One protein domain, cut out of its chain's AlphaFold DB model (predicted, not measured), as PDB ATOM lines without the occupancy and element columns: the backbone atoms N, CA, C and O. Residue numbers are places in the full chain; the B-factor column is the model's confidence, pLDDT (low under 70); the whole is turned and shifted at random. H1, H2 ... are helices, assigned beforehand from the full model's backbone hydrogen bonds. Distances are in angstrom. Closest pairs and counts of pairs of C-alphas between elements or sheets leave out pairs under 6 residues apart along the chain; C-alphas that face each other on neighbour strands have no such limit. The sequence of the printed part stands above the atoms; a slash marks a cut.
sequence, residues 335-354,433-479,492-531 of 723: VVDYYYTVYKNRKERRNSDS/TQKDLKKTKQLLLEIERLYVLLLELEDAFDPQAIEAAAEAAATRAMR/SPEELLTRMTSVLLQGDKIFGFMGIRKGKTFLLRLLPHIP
ATOM      1  N   VAL A 335     145.157 161.785 171.666       78.75
ATOM      2  CA  VAL A 335     144.252 162.568 172.525       78.75
ATOM      3  C   VAL A 335     144.129 164.013 172.035       78.75
ATOM      4  O   VAL A 335     143.080 164.630 172.199       78.75
ATOM      5  N   VAL A 336     145.198 164.563 171.453       79.81
ATOM      6  CA  VAL A 336     145.252 165.971 171.031       79.81
ATOM      7  C   VAL A 336     144.870 166.165 169.563       79.81
ATOM      8  O   VAL A 336     144.225 167.161 169.241       79.81
ATOM      9  N   ASP A 337     145.195 165.212 168.689       82.81
ATOM     10  CA  ASP A 337     144.788 165.207 167.283       82.81
ATOM     11  C   ASP A 337     144.431 163.783 166.821       82.81
ATOM     12  O   ASP A 337     145.173 163.094 166.105       82.81
ATOM     13  N   TYR A 338     143.254 163.335 167.266       82.38
ATOM     14  CA  TYR A 338     142.652 162.058 166.883       82.38
ATOM     15  C   TYR A 338     142.559 161.904 165.358       82.38
ATOM     16  O   TYR A 338     142.934 160.863 164.816       82.38
ATOM     17  N   TYR A 339     142.096 162.938 164.643       81.81
ATOM     18  CA  TYR A 339     141.827 162.840 163.208       81.81
ATOM     19  C   TYR A 339     143.103 162.696 162.386       81.81
ATOM     20  O   TYR A 339     143.164 161.808 161.532       81.81
ATOM     21  N   TYR A 340     144.143 163.486 162.666       81.12
ATOM     22  CA  TYR A 340     145.439 163.319 162.012       81.12
ATOM     23  C   TYR A 340     146.073 161.963 162.353       81.12
ATOM     24  O   TYR A 340     146.563 161.267 161.458       81.12
ATOM     25  N   THR A 341     146.011 161.546 163.623       82.06
ATOM     26  CA  THR A 341     146.564 160.263 164.086       82.06
ATOM     27  C   THR A 341     145.895 159.079 163.380       82.06
ATOM     28  O   THR A 341     146.570 158.250 162.764       82.06
ATOM     29  N   VAL A 342     144.560 159.024 163.381       83.12
ATOM     30  CA  VAL A 342     143.787 157.964 162.717       83.12
ATOM     31  C   VAL A 342     143.951 158.020 161.197       83.12
ATOM     32  O   VAL A 342     144.104 156.970 160.568       83.12
ATOM     33  N   TYR A 343     143.991 159.210 160.585       83.12
ATOM     34  CA  TYR A 343     144.275 159.364 159.155       83.12
ATOM     35  C   TYR A 343     145.625 158.739 158.775       83.12
ATOM     36  O   TYR A 343     145.683 157.891 157.876       83.12
ATOM     37  N   LYS A 344     146.695 159.107 159.492       81.25
ATOM     38  CA  LYS A 344     148.049 158.591 159.265       81.25
ATOM     39  C   LYS A 344     148.082 157.070 159.410       81.25
ATOM     40  O   LYS A 344     148.550 156.382 158.504       81.25
ATOM     41  N   ASN A 345     147.463 156.528 160.458       80.12
ATOM     42  CA  ASN A 345     147.383 155.083 160.693       80.12
ATOM     43  C   ASN A 345     146.611 154.346 159.579       80.12
ATOM     44  O   ASN A 345     147.033 153.281 159.122       80.12
ATOM     45  N   ARG A 346     145.506 154.913 159.070       82.94
ATOM     46  CA  ARG A 346     144.768 154.360 157.915       82.94
ATOM     47  C   ARG A 346     145.602 154.399 156.629       82.94
ATOM     48  O   ARG A 346     145.568 153.438 155.856       82.94
ATOM     49  N   LYS A 347     146.361 155.477 156.397       78.50
ATOM     50  CA  LYS A 347     147.273 155.612 155.250       78.50
ATOM     51  C   LYS A 347     148.423 154.608 155.325       78.50
ATOM     52  O   LYS A 347     148.716 153.944 154.331       78.50
ATOM     53  N   GLU A 348     149.023 154.432 156.498       77.81
ATOM     54  CA  GLU A 348     150.066 153.435 156.749       77.81
ATOM     55  C   GLU A 348     149.556 152.007 156.535       77.81
ATOM     56  O   GLU A 348     150.208 151.238 155.829       77.81
ATOM     57  N   ARG A 349     148.352 151.666 157.023       76.69
ATOM     58  CA  ARG A 349     147.711 150.367 156.737       76.69
ATOM     59  C   ARG A 349     147.536 150.140 155.233       76.69
ATOM     60  O   ARG A 349     148.017 149.128 154.726       76.69
ATOM     61  N   ARG A 350     146.963 151.114 154.509       78.12
ATOM     62  CA  ARG A 350     146.780 151.070 153.043       78.12
ATOM     63  C   ARG A 350     148.110 150.880 152.298       78.12
ATOM     64  O   ARG A 350     148.172 150.094 151.356       78.12
ATOM     65  N   ASN A 351     149.176 151.543 152.750       75.12
ATOM     66  CA  ASN A 351     150.530 151.387 152.211       75.12
ATOM     67  C   ASN A 351     151.178 150.042 152.591       75.12
ATOM     68  O   ASN A 351     152.001 149.519 151.844       75.12
ATOM     69  N   SER A 352     150.822 149.462 153.739       69.44
ATOM     70  CA  SER A 352     151.294 148.135 154.148       69.44
ATOM     71  C   SER A 352     150.638 147.026 153.323       69.44
ATOM     72  O   SER A 352     151.306 146.066 152.943       69.44
ATOM     73  N   ASP A 353     149.358 147.178 152.983       66.31
ATOM     74  CA  ASP A 353     148.617 146.184 152.212       66.31
ATOM     75  C   ASP A 353     148.951 146.257 150.715       66.31
ATOM     76  O   ASP A 353     149.060 145.213 150.072       66.31
ATOM     77  N   SER A 354     149.254 147.444 150.170       62.81
ATOM     78  CA  SER A 354     149.831 147.551 148.819       62.81
ATOM     79  C   SER A 354     151.226 146.916 148.732       62.81
ATOM     80  O   SER A 354     151.492 146.158 147.801       62.81
ATOM     81  N   THR A 433     102.485 170.358 166.446       64.75
ATOM     82  CA  THR A 433     103.763 170.498 165.737       64.75
ATOM     83  C   THR A 433     104.866 171.031 166.656       64.75
ATOM     84  O   THR A 433     105.943 170.441 166.746       64.75
ATOM     85  N   GLN A 434     104.586 172.075 167.447       65.44
ATOM     86  CA  GLN A 434     105.564 172.614 168.396       65.44
ATOM     87  C   GLN A 434     105.928 171.619 169.515       65.44
ATOM     88  O   GLN A 434     107.097 171.505 169.890       65.44
ATOM     89  N   LYS A 435     104.957 170.861 170.050       74.75
ATOM     90  CA  LYS A 435     105.228 169.813 171.054       74.75
ATOM     91  C   LYS A 435     106.099 168.701 170.473       74.75
ATOM     92  O   LYS A 435     106.987 168.212 171.170       74.75
ATOM     93  N   ASP A 436     105.884 168.324 169.218       77.19
ATOM     94  CA  ASP A 436     106.651 167.265 168.562       77.19
ATOM     95  C   ASP A 436     108.069 167.718 168.180       77.19
ATOM     96  O   ASP A 436     109.017 166.949 168.364       77.19
ATOM     97  N   LEU A 437     108.267 168.993 167.821       82.12
ATOM     98  CA  LEU A 437     109.598 169.605 167.707       82.12
ATOM     99  C   LEU A 437     110.348 169.597 169.050       82.12
ATOM    100  O   LEU A 437     111.507 169.178 169.103       82.12
ATOM    101  N   LYS A 438     109.693 169.977 170.160       86.12
ATOM    102  CA  LYS A 438     110.310 169.936 171.504       86.12
ATOM    103  C   LYS A 438     110.705 168.507 171.912       86.12
ATOM    104  O   LYS A 438     111.823 168.311 172.391       86.12
ATOM    105  N   LYS A 439     109.855 167.501 171.655       86.88
ATOM    106  CA  LYS A 439     110.190 166.073 171.859       86.88
ATOM    107  C   LYS A 439     111.372 165.632 170.991       86.88
ATOM    108  O   LYS A 439     112.283 164.983 171.491       86.88
ATOM    109  N   THR A 440     111.379 166.002 169.712       87.56
ATOM    110  CA  THR A 440     112.439 165.624 168.762       87.56
ATOM    111  C   THR A 440     113.785 166.209 169.182       87.56
ATOM    112  O   THR A 440     114.781 165.494 169.233       87.56
ATOM    113  N   LYS A 441     113.806 167.478 169.605       90.88
ATOM    114  CA  LYS A 441     114.996 168.116 170.179       90.88
ATOM    115  C   LYS A 441     115.478 167.419 171.456       90.88
ATOM    116  O   LYS A 441     116.682 167.265 171.642       90.88
ATOM    117  N   GLN A 442     114.565 166.984 172.329       91.69
ATOM    118  CA  GLN A 442     114.927 166.228 173.531       91.69
ATOM    119  C   GLN A 442     115.552 164.868 173.182       91.69
ATOM    120  O   GLN A 442     116.573 164.520 173.769       91.69
ATOM    121  N   LEU A 443     114.990 164.141 172.207       92.69
ATOM    122  CA  LEU A 443     115.558 162.884 171.705       92.69
ATOM    123  C   LEU A 443     116.950 163.095 171.096       92.69
ATOM    124  O   LEU A 443     117.852 162.321 171.385       92.69
ATOM    125  N   LEU A 444     117.159 164.159 170.312       94.88
ATOM    126  CA  LEU A 444     118.478 164.484 169.755       94.88
ATOM    127  C   LEU A 444     119.516 164.742 170.857       94.88
ATOM    128  O   LEU A 444     120.567 164.114 170.850       94.88
ATOM    129  N   LEU A 445     119.206 165.584 171.850       94.69
ATOM    130  CA  LEU A 445     120.113 165.853 172.980       94.69
ATOM    131  C   LEU A 445     120.428 164.602 173.818       94.69
ATOM    132  O   LEU A 445     121.492 164.511 174.427       94.69
ATOM    133  N   GLU A 446     119.505 163.647 173.875       94.56
ATOM    134  CA  GLU A 446     119.700 162.357 174.534       94.56
ATOM    135  C   GLU A 446     120.570 161.410 173.696       94.56
ATOM    136  O   GLU A 446     121.472 160.778 174.242       94.56
ATOM    137  N   ILE A 447     120.376 161.387 172.371       95.75
ATOM    138  CA  ILE A 447     121.248 160.689 171.416       95.75
ATOM    139  C   ILE A 447     122.682 161.236 171.494       95.75
ATOM    140  O   ILE A 447     123.607 160.433 171.529       95.75
ATOM    141  N   GLU A 448     122.892 162.557 171.588       95.50
ATOM    142  CA  GLU A 448     124.239 163.135 171.771       95.50
ATOM    143  C   GLU A 448     124.913 162.628 173.054       95.50
ATOM    144  O   GLU A 448     126.059 162.186 173.028       95.50
ATOM    145  N   ARG A 449     124.191 162.643 174.183       95.44
ATOM    146  CA  ARG A 449     124.716 162.172 175.477       95.44
ATOM    147  C   ARG A 449     125.092 160.696 175.446       95.44
ATOM    148  O   ARG A 449     126.105 160.313 176.019       95.44
ATOM    149  N   LEU A 450     124.283 159.873 174.783       95.94
ATOM    150  CA  LEU A 450     124.569 158.452 174.621       95.94
ATOM    151  C   LEU A 450     125.701 158.201 173.616       95.94
ATOM    152  O   LEU A 450     126.437 157.234 173.787       95.94
ATOM    153  N   TYR A 451     125.889 159.070 172.617       96.94
ATOM    154  CA  TYR A 451     127.028 159.001 171.700       96.94
ATOM    155  C   TYR A 451     128.367 159.194 172.412       96.94
ATOM    156  O   TYR A 451     129.313 158.498 172.067       96.94
ATOM    157  N   VAL A 452     128.447 160.074 173.417       94.12
ATOM    158  CA  VAL A 452     129.664 160.217 174.240       94.12
ATOM    159  C   VAL A 452     130.007 158.886 174.920       94.12
ATOM    160  O   VAL A 452     131.125 158.407 174.780       94.12
ATOM    161  N   LEU A 453     129.022 158.233 175.549       94.94
ATOM    162  CA  LEU A 453     129.216 156.923 176.188       94.94
ATOM    163  C   LEU A 453     129.565 155.811 175.182       94.94
ATOM    164  O   LEU A 453     130.314 154.900 175.518       94.94
ATOM    165  N   LEU A 454     129.032 155.873 173.954       95.50
ATOM    166  CA  LEU A 454     129.382 154.936 172.881       95.50
ATOM    167  C   LEU A 454     130.829 155.118 172.413       95.50
ATOM    168  O   LEU A 454     131.499 154.127 172.164       95.50
ATOM    169  N   LEU A 455     131.308 156.358 172.295       92.56
ATOM    170  CA  LEU A 455     132.695 156.632 171.917       92.56
ATOM    171  C   LEU A 455     133.661 156.182 173.022       92.56
ATOM    172  O   LEU A 455     134.625 155.492 172.722       92.56
ATOM    173  N   GLU A 456     133.350 156.455 174.294       91.38
ATOM    174  CA  GLU A 456     134.112 155.926 175.440       91.38
ATOM    175  C   GLU A 456     134.132 154.384 175.472       91.38
ATOM    176  O   GLU A 456     135.147 153.778 175.816       91.38
ATOM    177  N   LEU A 457     133.021 153.741 175.092       93.25
ATOM    178  CA  LEU A 457     132.917 152.285 174.983       93.25
ATOM    179  C   LEU A 457     133.758 151.734 173.823       93.25
ATOM    180  O   LEU A 457     134.425 150.720 173.995       93.25
ATOM    181  N   GLU A 458     133.725 152.371 172.651       91.75
ATOM    182  CA  GLU A 458     134.517 151.969 171.484       91.75
ATOM    183  C   GLU A 458     136.026 152.173 171.726       91.75
ATOM    184  O   GLU A 458     136.805 151.261 171.443       91.75
ATOM    185  N   ASP A 459     136.432 153.289 172.345       90.06
ATOM    186  CA  ASP A 459     137.811 153.546 172.792       90.06
ATOM    187  C   ASP A 459     138.303 152.466 173.774       90.06
ATOM    188  O   ASP A 459     139.462 152.059 173.730       90.06
ATOM    189  N   ALA A 460     137.431 151.930 174.635       87.81
ATOM    190  CA  ALA A 460     137.789 150.833 175.538       87.81
ATOM    191  C   ALA A 460     138.083 149.496 174.818       87.81
ATOM    192  O   ALA A 460     138.599 148.570 175.450       87.81
ATOM    193  N   PHE A 461     137.785 149.387 173.517       87.12
ATOM    194  CA  PHE A 461     138.122 148.239 172.669       87.12
ATOM    195  C   PHE A 461     139.161 148.549 171.571       87.12
ATOM    196  O   PHE A 461     139.642 147.605 170.938       87.12
ATOM    197  N   ASP A 462     139.539 149.813 171.338       87.44
ATOM    198  CA  ASP A 462     140.594 150.187 170.381       87.44
ATOM    199  C   ASP A 462     141.987 150.118 171.044       87.44
ATOM    200  O   ASP A 462     142.279 150.900 171.953       87.44
ATOM    201  N   PRO A 463     142.906 149.245 170.576       86.06
ATOM    202  CA  PRO A 463     144.275 149.191 171.086       86.06
ATOM    203  C   PRO A 463     145.000 150.544 171.087       86.06
ATOM    204  O   PRO A 463     145.804 150.790 171.985       86.06
ATOM    205  N   GLN A 464     144.722 151.423 170.114       82.44
ATOM    206  CA  GLN A 464     145.388 152.728 170.018       82.44
ATOM    207  C   GLN A 464     144.881 153.708 171.082       82.44
ATOM    208  O   GLN A 464     145.679 154.433 171.676       82.44
ATOM    209  N   ALA A 465     143.576 153.690 171.367       85.25
ATOM    210  CA  ALA A 465     142.973 154.479 172.437       85.25
ATOM    211  C   ALA A 465     143.460 154.026 173.820       85.25
ATOM    212  O   ALA A 465     143.737 154.859 174.682       85.25
ATOM    213  N   ILE A 466     143.606 152.711 174.027       85.25
ATOM    214  CA  ILE A 466     144.103 152.128 175.282       85.25
ATOM    215  C   ILE A 466     145.555 152.552 175.544       85.25
ATOM    216  O   ILE A 466     145.867 153.020 176.641       85.25
ATOM    217  N   GLU A 467     146.436 152.435 174.544       85.75
ATOM    218  CA  GLU A 467     147.837 152.870 174.644       85.75
ATOM    219  C   GLU A 467     147.932 154.380 174.913       85.75
ATOM    220  O   GLU A 467     148.588 154.803 175.866       85.75
ATOM    221  N   ALA A 468     147.179 155.187 174.161       85.44
ATOM    222  CA  ALA A 468     147.111 156.631 174.351       85.44
ATOM    223  C   ALA A 468     146.564 157.041 175.729       85.44
ATOM    224  O   ALA A 468     147.045 158.000 176.335       85.44
ATOM    225  N   ALA A 469     145.568 156.326 176.258       84.38
ATOM    226  CA  ALA A 469     145.033 156.573 177.592       84.38
ATOM    227  C   ALA A 469     146.058 156.238 178.688       84.38
ATOM    228  O   ALA A 469     146.153 156.977 179.672       84.38
ATOM    229  N   ALA A 470     146.849 155.176 178.512       83.69
ATOM    230  CA  ALA A 470     147.933 154.820 179.424       83.69
ATOM    231  C   ALA A 470     149.084 155.846 179.380       83.69
ATOM    232  O   ALA A 470     149.561 156.278 180.430       83.69
ATOM    233  N   GLU A 471     149.480 156.305 178.189       83.81
ATOM    234  CA  GLU A 471     150.476 157.373 178.015       83.81
ATOM    235  C   GLU A 471     149.987 158.709 178.609       83.81
ATOM    236  O   GLU A 471     150.741 159.429 179.270       83.81
ATOM    237  N   ALA A 472     148.696 159.025 178.456       82.62
ATOM    238  CA  ALA A 472     148.085 160.225 179.024       82.62
ATOM    239  C   ALA A 472     148.044 160.168 180.557       82.62
ATOM    240  O   ALA A 472     148.307 161.171 181.219       82.62
ATOM    241  N   ALA A 473     147.763 158.997 181.135       80.69
ATOM    242  CA  ALA A 473     147.842 158.788 182.577       80.69
ATOM    243  C   ALA A 473     149.288 158.914 183.090       80.69
ATOM    244  O   ALA A 473     149.525 159.599 184.083       80.69
ATOM    245  N   ALA A 474     150.268 158.331 182.390       81.94
ATOM    246  CA  ALA A 474     151.681 158.404 182.768       81.94
ATOM    247  C   ALA A 474     152.232 159.842 182.712       81.94
ATOM    248  O   ALA A 474     152.867 160.304 183.660       81.94
ATOM    249  N   THR A 475     151.939 160.583 181.640       78.19
ATOM    250  CA  THR A 475     152.363 161.987 181.482       78.19
ATOM    251  C   THR A 475     151.703 162.931 182.492       78.19
ATOM    252  O   THR A 475     152.351 163.877 182.940       78.19
ATOM    253  N   ARG A 476     150.459 162.662 182.921       74.62
ATOM    254  CA  ARG A 476     149.812 163.373 184.042       74.62
ATOM    255  C   ARG A 476     150.450 163.022 185.383       74.62
ATOM    256  O   ARG A 476     150.831 163.926 186.117       74.62
ATOM    257  N   ALA A 477     150.671 161.737 185.664       74.81
ATOM    258  CA  ALA A 477     151.298 161.274 186.904       74.81
ATOM    259  C   ALA A 477     152.743 161.787 187.098       74.81
ATOM    260  O   ALA A 477     153.221 161.876 188.224       74.81
ATOM    261  N   MET A 478     153.438 162.147 186.013       72.31
ATOM    262  CA  MET A 478     154.736 162.838 186.061       72.31
ATOM    263  C   MET A 478     154.631 164.357 186.279       72.31
ATOM    264  O   MET A 478     155.616 164.982 186.671       72.31
ATOM    265  N   ARG A 479     153.477 164.965 185.984       70.75
ATOM    266  CA  ARG A 479     153.255 166.419 186.015       70.75
ATOM    267  C   ARG A 479     152.565 166.892 187.294       70.75
ATOM    268  O   ARG A 479     152.852 167.997 187.753       70.75
ATOM    269  N   SER A 492     133.547 151.303 183.845       88.06
ATOM    270  CA  SER A 492     133.799 150.043 183.147       88.06
ATOM    271  C   SER A 492     132.951 149.925 181.862       88.06
ATOM    272  O   SER A 492     131.846 150.476 181.796       88.06
ATOM    273  N   PRO A 493     133.399 149.173 180.834       90.06
ATOM    274  CA  PRO A 493     132.604 148.938 179.623       90.06
ATOM    275  C   PRO A 493     131.204 148.373 179.916       90.06
ATOM    276  O   PRO A 493     130.226 148.744 179.268       90.06
ATOM    277  N   GLU A 494     131.087 147.525 180.943       89.50
ATOM    278  CA  GLU A 494     129.808 146.974 181.402       89.50
ATOM    279  C   GLU A 494     128.907 148.039 182.045       89.50
ATOM    280  O   GLU A 494     127.697 148.040 181.812       89.50
ATOM    281  N   GLU A 495     129.462 148.996 182.797       90.75
ATOM    282  CA  GLU A 495     128.702 150.143 183.298       90.75
ATOM    283  C   GLU A 495     128.249 151.079 182.182       90.75
ATOM    284  O   GLU A 495     127.115 151.552 182.231       90.75
ATOM    285  N   LEU A 496     129.096 151.357 181.187       92.81
ATOM    286  CA  LEU A 496     128.729 152.174 180.026       92.81
ATOM    287  C   LEU A 496     127.541 151.541 179.290       92.81
ATOM    288  O   LEU A 496     126.498 152.182 179.127       92.81
ATOM    289  N   LEU A 497     127.641 150.245 178.972       92.88
ATOM    290  CA  LEU A 497     126.539 149.456 178.416       92.88
ATOM    291  C   LEU A 497     125.299 149.482 179.322       92.88
ATOM    292  O   LEU A 497     124.191 149.716 178.842       92.88
ATOM    293  N   THR A 498     125.449 149.305 180.636       91.75
ATOM    294  CA  THR A 498     124.326 149.325 181.591       91.75
ATOM    295  C   THR A 498     123.635 150.691 181.623       91.75
ATOM    296  O   THR A 498     122.407 150.768 181.557       91.75
ATOM    297  N   ARG A 499     124.396 151.792 181.636       93.12
ATOM    298  CA  ARG A 499     123.861 153.162 181.567       93.12
ATOM    299  C   ARG A 499     123.089 153.367 180.262       93.12
ATOM    300  O   ARG A 499     121.929 153.775 180.308       93.12
ATOM    301  N   MET A 500     123.668 153.011 179.115       94.38
ATOM    302  CA  MET A 500     123.036 153.181 177.799       94.38
ATOM    303  C   MET A 500     121.780 152.313 177.632       94.38
ATOM    304  O   MET A 500     120.726 152.811 177.227       94.38
ATOM    305  N   THR A 501     121.852 151.031 177.999       92.31
ATOM    306  CA  THR A 501     120.707 150.108 177.951       92.31
ATOM    307  C   THR A 501     119.578 150.550 178.886       92.31
ATOM    308  O   THR A 501     118.415 150.508 178.484       92.31
ATOM    309  N   SER A 502     119.895 151.070 180.080       92.56
ATOM    310  CA  SER A 502     118.895 151.584 181.026       92.56
ATOM    311  C   SER A 502     118.099 152.776 180.485       92.56
ATOM    312  O   SER A 502     116.930 152.925 180.839       92.56
ATOM    313  N   VAL A 503     118.688 153.608 179.615       92.69
ATOM    314  CA  VAL A 503     117.992 154.725 178.951       92.69
ATOM    315  C   VAL A 503     117.130 154.218 177.796       92.69
ATOM    316  O   VAL A 503     115.975 154.617 177.668       92.69
ATOM    317  N   LEU A 504     117.650 153.294 176.982       93.06
ATOM    318  CA  LEU A 504     116.918 152.728 175.843       93.06
ATOM    319  C   LEU A 504     115.686 151.908 176.264       93.06
ATOM    320  O   LEU A 504     114.680 151.922 175.560       93.06
ATOM    321  N   LEU A 505     115.730 151.237 177.418       91.94
ATOM    322  CA  LEU A 505     114.607 150.459 177.956       91.94
ATOM    323  C   LEU A 505     113.448 151.312 178.521       91.94
ATOM    324  O   LEU A 505     112.406 150.761 178.879       91.94
ATOM    325  N   GLN A 506     113.589 152.639 178.617       89.50
ATOM    326  CA  GLN A 506     112.553 153.513 179.182       89.50
ATOM    327  C   GLN A 506     111.451 153.833 178.164       89.50
ATOM    328  O   GLN A 506     111.568 154.769 177.378       89.50
ATOM    329  N   GLY A 507     110.333 153.106 178.211       85.38
ATOM    330  CA  GLY A 507     109.189 153.365 177.327       85.38
ATOM    331  C   GLY A 507     109.568 153.263 175.843       85.38
ATOM    332  O   GLY A 507     110.347 152.396 175.458       85.38
ATOM    333  N   ASP A 508     109.059 154.169 175.009       89.00
ATOM    334  CA  ASP A 508     109.186 154.092 173.541       89.00
ATOM    335  C   ASP A 508     110.479 154.734 172.980       89.00
ATOM    336  O   ASP A 508     110.510 155.219 171.843       89.00
ATOM    337  N   LYS A 509     111.560 154.794 173.774       91.81
ATOM    338  CA  LYS A 509     112.825 155.459 173.391       91.81
ATOM    339  C   LYS A 509     113.454 154.842 172.148       91.81
ATOM    340  O   LYS A 509     113.842 155.583 171.247       91.81
ATOM    341  N   ILE A 510     113.489 153.511 172.051       93.69
ATOM    342  CA  ILE A 510     114.031 152.804 170.880       93.69
ATOM    343  C   ILE A 510     113.240 153.178 169.622       93.69
ATOM    344  O   ILE A 510     113.839 153.541 168.611       93.69
ATOM    345  N   PHE A 511     111.906 153.174 169.681       92.62
ATOM    346  CA  PHE A 511     111.068 153.610 168.562       92.62
ATOM    347  C   PHE A 511     111.307 155.083 168.177       92.62
ATOM    348  O   PHE A 511     111.355 155.414 166.990       92.62
ATOM    349  N   GLY A 512     111.500 155.968 169.163       92.31
ATOM    350  CA  GLY A 512     111.877 157.366 168.937       92.31
ATOM    351  C   GLY A 512     113.224 157.510 168.220       92.31
ATOM    352  O   GLY A 512     113.320 158.231 167.230       92.31
ATOM    353  N   PHE A 513     114.241 156.772 168.669       94.19
ATOM    354  CA  PHE A 513     115.597 156.790 168.110       94.19
ATOM    355  C   PHE A 513     115.639 156.203 166.694       94.19
ATOM    356  O   PHE A 513     116.266 156.776 165.807       94.19
ATOM    357  N   MET A 514     114.911 155.110 166.452       93.56
ATOM    358  CA  MET A 514     114.743 154.510 165.122       93.56
ATOM    359  C   MET A 514     114.010 155.438 164.136       93.56
ATOM    360  O   MET A 514     114.084 155.237 162.925       93.56
ATOM    361  N   GLY A 515     113.322 156.470 164.632       90.88
ATOM    362  CA  GLY A 515     112.733 157.528 163.817       90.88
ATOM    363  C   GLY A 515     113.717 158.594 163.315       90.88
ATOM    364  O   GLY A 515     113.287 159.446 162.546       90.88
ATOM    365  N   ILE A 516     114.989 158.569 163.734       91.88
ATOM    366  CA  ILE A 516     116.004 159.604 163.461       91.88
ATOM    367  C   ILE A 516     117.245 158.951 162.820       91.88
ATOM    368  O   ILE A 516     117.755 157.971 163.360       91.88
ATOM    369  N   ARG A 517     117.793 159.505 161.721       92.06
ATOM    370  CA  ARG A 517     119.023 159.009 161.044       92.06
ATOM    371  C   ARG A 517     120.165 158.749 162.030       92.06
ATOM    372  O   ARG A 517     120.651 157.627 162.139       92.06
ATOM    373  N   LYS A 518     120.520 159.761 162.832       93.19
ATOM    374  CA  LYS A 518     121.586 159.675 163.846       93.19
ATOM    375  C   LYS A 518     121.308 158.624 164.931       93.19
ATOM    376  O   LYS A 518     122.236 157.935 165.351       93.19
ATOM    377  N   GLY A 519     120.043 158.452 165.330       95.31
ATOM    378  CA  GLY A 519     119.612 157.418 166.278       95.31
ATOM    379  C   GLY A 519     119.709 156.000 165.704       95.31
ATOM    380  O   GLY A 519     120.192 155.100 166.387       95.31
ATOM    381  N   LYS A 520     119.359 155.802 164.426       93.81
ATOM    382  CA  LYS A 520     119.590 154.534 163.709       93.81
ATOM    383  C   LYS A 520     121.081 154.200 163.622       93.81
ATOM    384  O   LYS A 520     121.466 153.084 163.951       93.81
ATOM    385  N   THR A 521     121.927 155.164 163.251       95.12
ATOM    386  CA  THR A 521     123.388 154.970 163.182       95.12
ATOM    387  C   THR A 521     123.995 154.638 164.549       95.12
ATOM    388  O   THR A 521     124.835 153.748 164.641       95.12
ATOM    389  N   PHE A 522     123.522 155.290 165.616       96.19
ATOM    390  CA  PHE A 522     123.894 154.974 167.000       96.19
ATOM    391  C   PHE A 522     123.539 153.526 167.368       96.19
ATOM    392  O   PHE A 522     124.388 152.776 167.842       96.19
ATOM    393  N   LEU A 523     122.299 153.104 167.097       95.62
ATOM    394  CA  LEU A 523     121.825 151.753 167.411       95.62
ATOM    395  C   LEU A 523     122.561 150.674 166.596       95.62
ATOM    396  O   LEU A 523     122.851 149.613 167.139       95.62
ATOM    397  N   LEU A 524     122.924 150.945 165.335       95.50
ATOM    398  CA  LEU A 524     123.744 150.036 164.516       95.50
ATOM    399  C   LEU A 524     125.147 149.802 165.093       95.50
ATOM    400  O   LEU A 524     125.661 148.695 164.965       95.50
ATOM    401  N   ARG A 525     125.758 150.822 165.708       94.88
ATOM    402  CA  ARG A 525     127.070 150.710 166.369       94.88
ATOM    403  C   ARG A 525     126.959 150.034 167.733       94.88
ATOM    404  O   ARG A 525     127.756 149.164 168.043       94.88
ATOM    405  N   LEU A 526     125.933 150.375 168.513       94.75
ATOM    406  CA  LEU A 526     125.737 149.845 169.862       94.75
ATOM    407  C   LEU A 526     125.329 148.360 169.896       94.75
ATOM    408  O   LEU A 526     125.813 147.625 170.755       94.75
ATOM    409  N   LEU A 527     124.435 147.906 169.005       93.19
ATOM    410  CA  LEU A 527     123.894 146.535 169.049       93.19
ATOM    411  C   LEU A 527     124.979 145.436 169.065       93.19
ATOM    412  O   LEU A 527     124.870 144.571 169.933       93.19
ATOM    413  N   PRO A 528     126.037 145.474 168.229       92.50
ATOM    414  CA  PRO A 528     127.146 144.517 168.286       92.50
ATOM    415  C   PRO A 528     127.835 144.375 169.653       92.50
ATOM    416  O   PRO A 528     128.256 143.271 169.997       92.50
ATOM    417  N   HIS A 529     127.932 145.451 170.447       90.88
ATOM    418  CA  HIS A 529     128.543 145.418 171.787       90.88
ATOM    419  C   HIS A 529     127.606 144.850 172.866       90.88
ATOM    420  O   HIS A 529     128.056 144.511 173.960       90.88
ATOM    421  N   ILE A 530     126.306 144.733 172.584       90.75
ATOM    422  CA  ILE A 530     125.329 144.162 173.512       90.75
ATOM    423  C   ILE A 530     125.333 142.626 173.364       90.75
ATOM    424  O   ILE A 530     125.251 142.107 172.238       90.75
ATOM    425  N   PRO A 531     125.408 141.858 174.472       87.69
ATOM    426  CA  PRO A 531     125.296 140.405 174.412       87.69
ATOM    427  C   PRO A 531     123.905 140.007 173.905       87.69
ATOM    428  O   PRO A 531     122.900 140.557 174.347       87.69
TER     429      PRO A 531
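This is residues 335 to 354, 433 to 479 and 492 to 531 of the 723 residues of the protein "protein PAT1 homolog 2-like isoform X3" of Thrips palmi (UniProt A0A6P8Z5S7). One long helix, H2, has H4, H5 and H6 gathered along its residues 443 to 457, while H3 turns off near its last residue and H1 stays apart beyond that end. The printed part has 107 residues, with six helices in the order H1 to H6 and no named strand: all helix, loose, radius of gyration of the C-alphas 17.7 A, spans 50 by 39 by 30 A.

H2, residues 433 to 459, is the hub. Its residues 450 to 457 alone touch H4, residues 493 to 504, at a shallow tilt of 12 degrees, opposite ways; the closest C-alphas, of Leu 457 and Pro 493, are 5.7 A apart. Its residues 444 to 454 alone touch H6, residues 517 to 529; the closest C-alphas, of Ile 447 and Gly 519, are 6.3 A apart. H5, residues 509 to 514, touches H6 only at the corner. H1, residues 338 to 354, touches no helix. Every O i to N i+4 pair is within hydrogen-bond range in H1, H4 and H5, among others; H2 has 22 of 23, H6 7 of 9.

H2 runs 38.7 A from C-alpha 433 at (103.763, 170.498, 165.737). H3, residues 463 to 477, measures 21.1 A and H1 24.3 A. H6 ends at C-alpha 529, (128.543, 145.418, 171.787).

Cuts separate C-alphas 354 and 433 by 54.2 A, and 479 and 492 by 25.6 A. Residues 352 to 354 and 433 to 434 have pLDDT under 70.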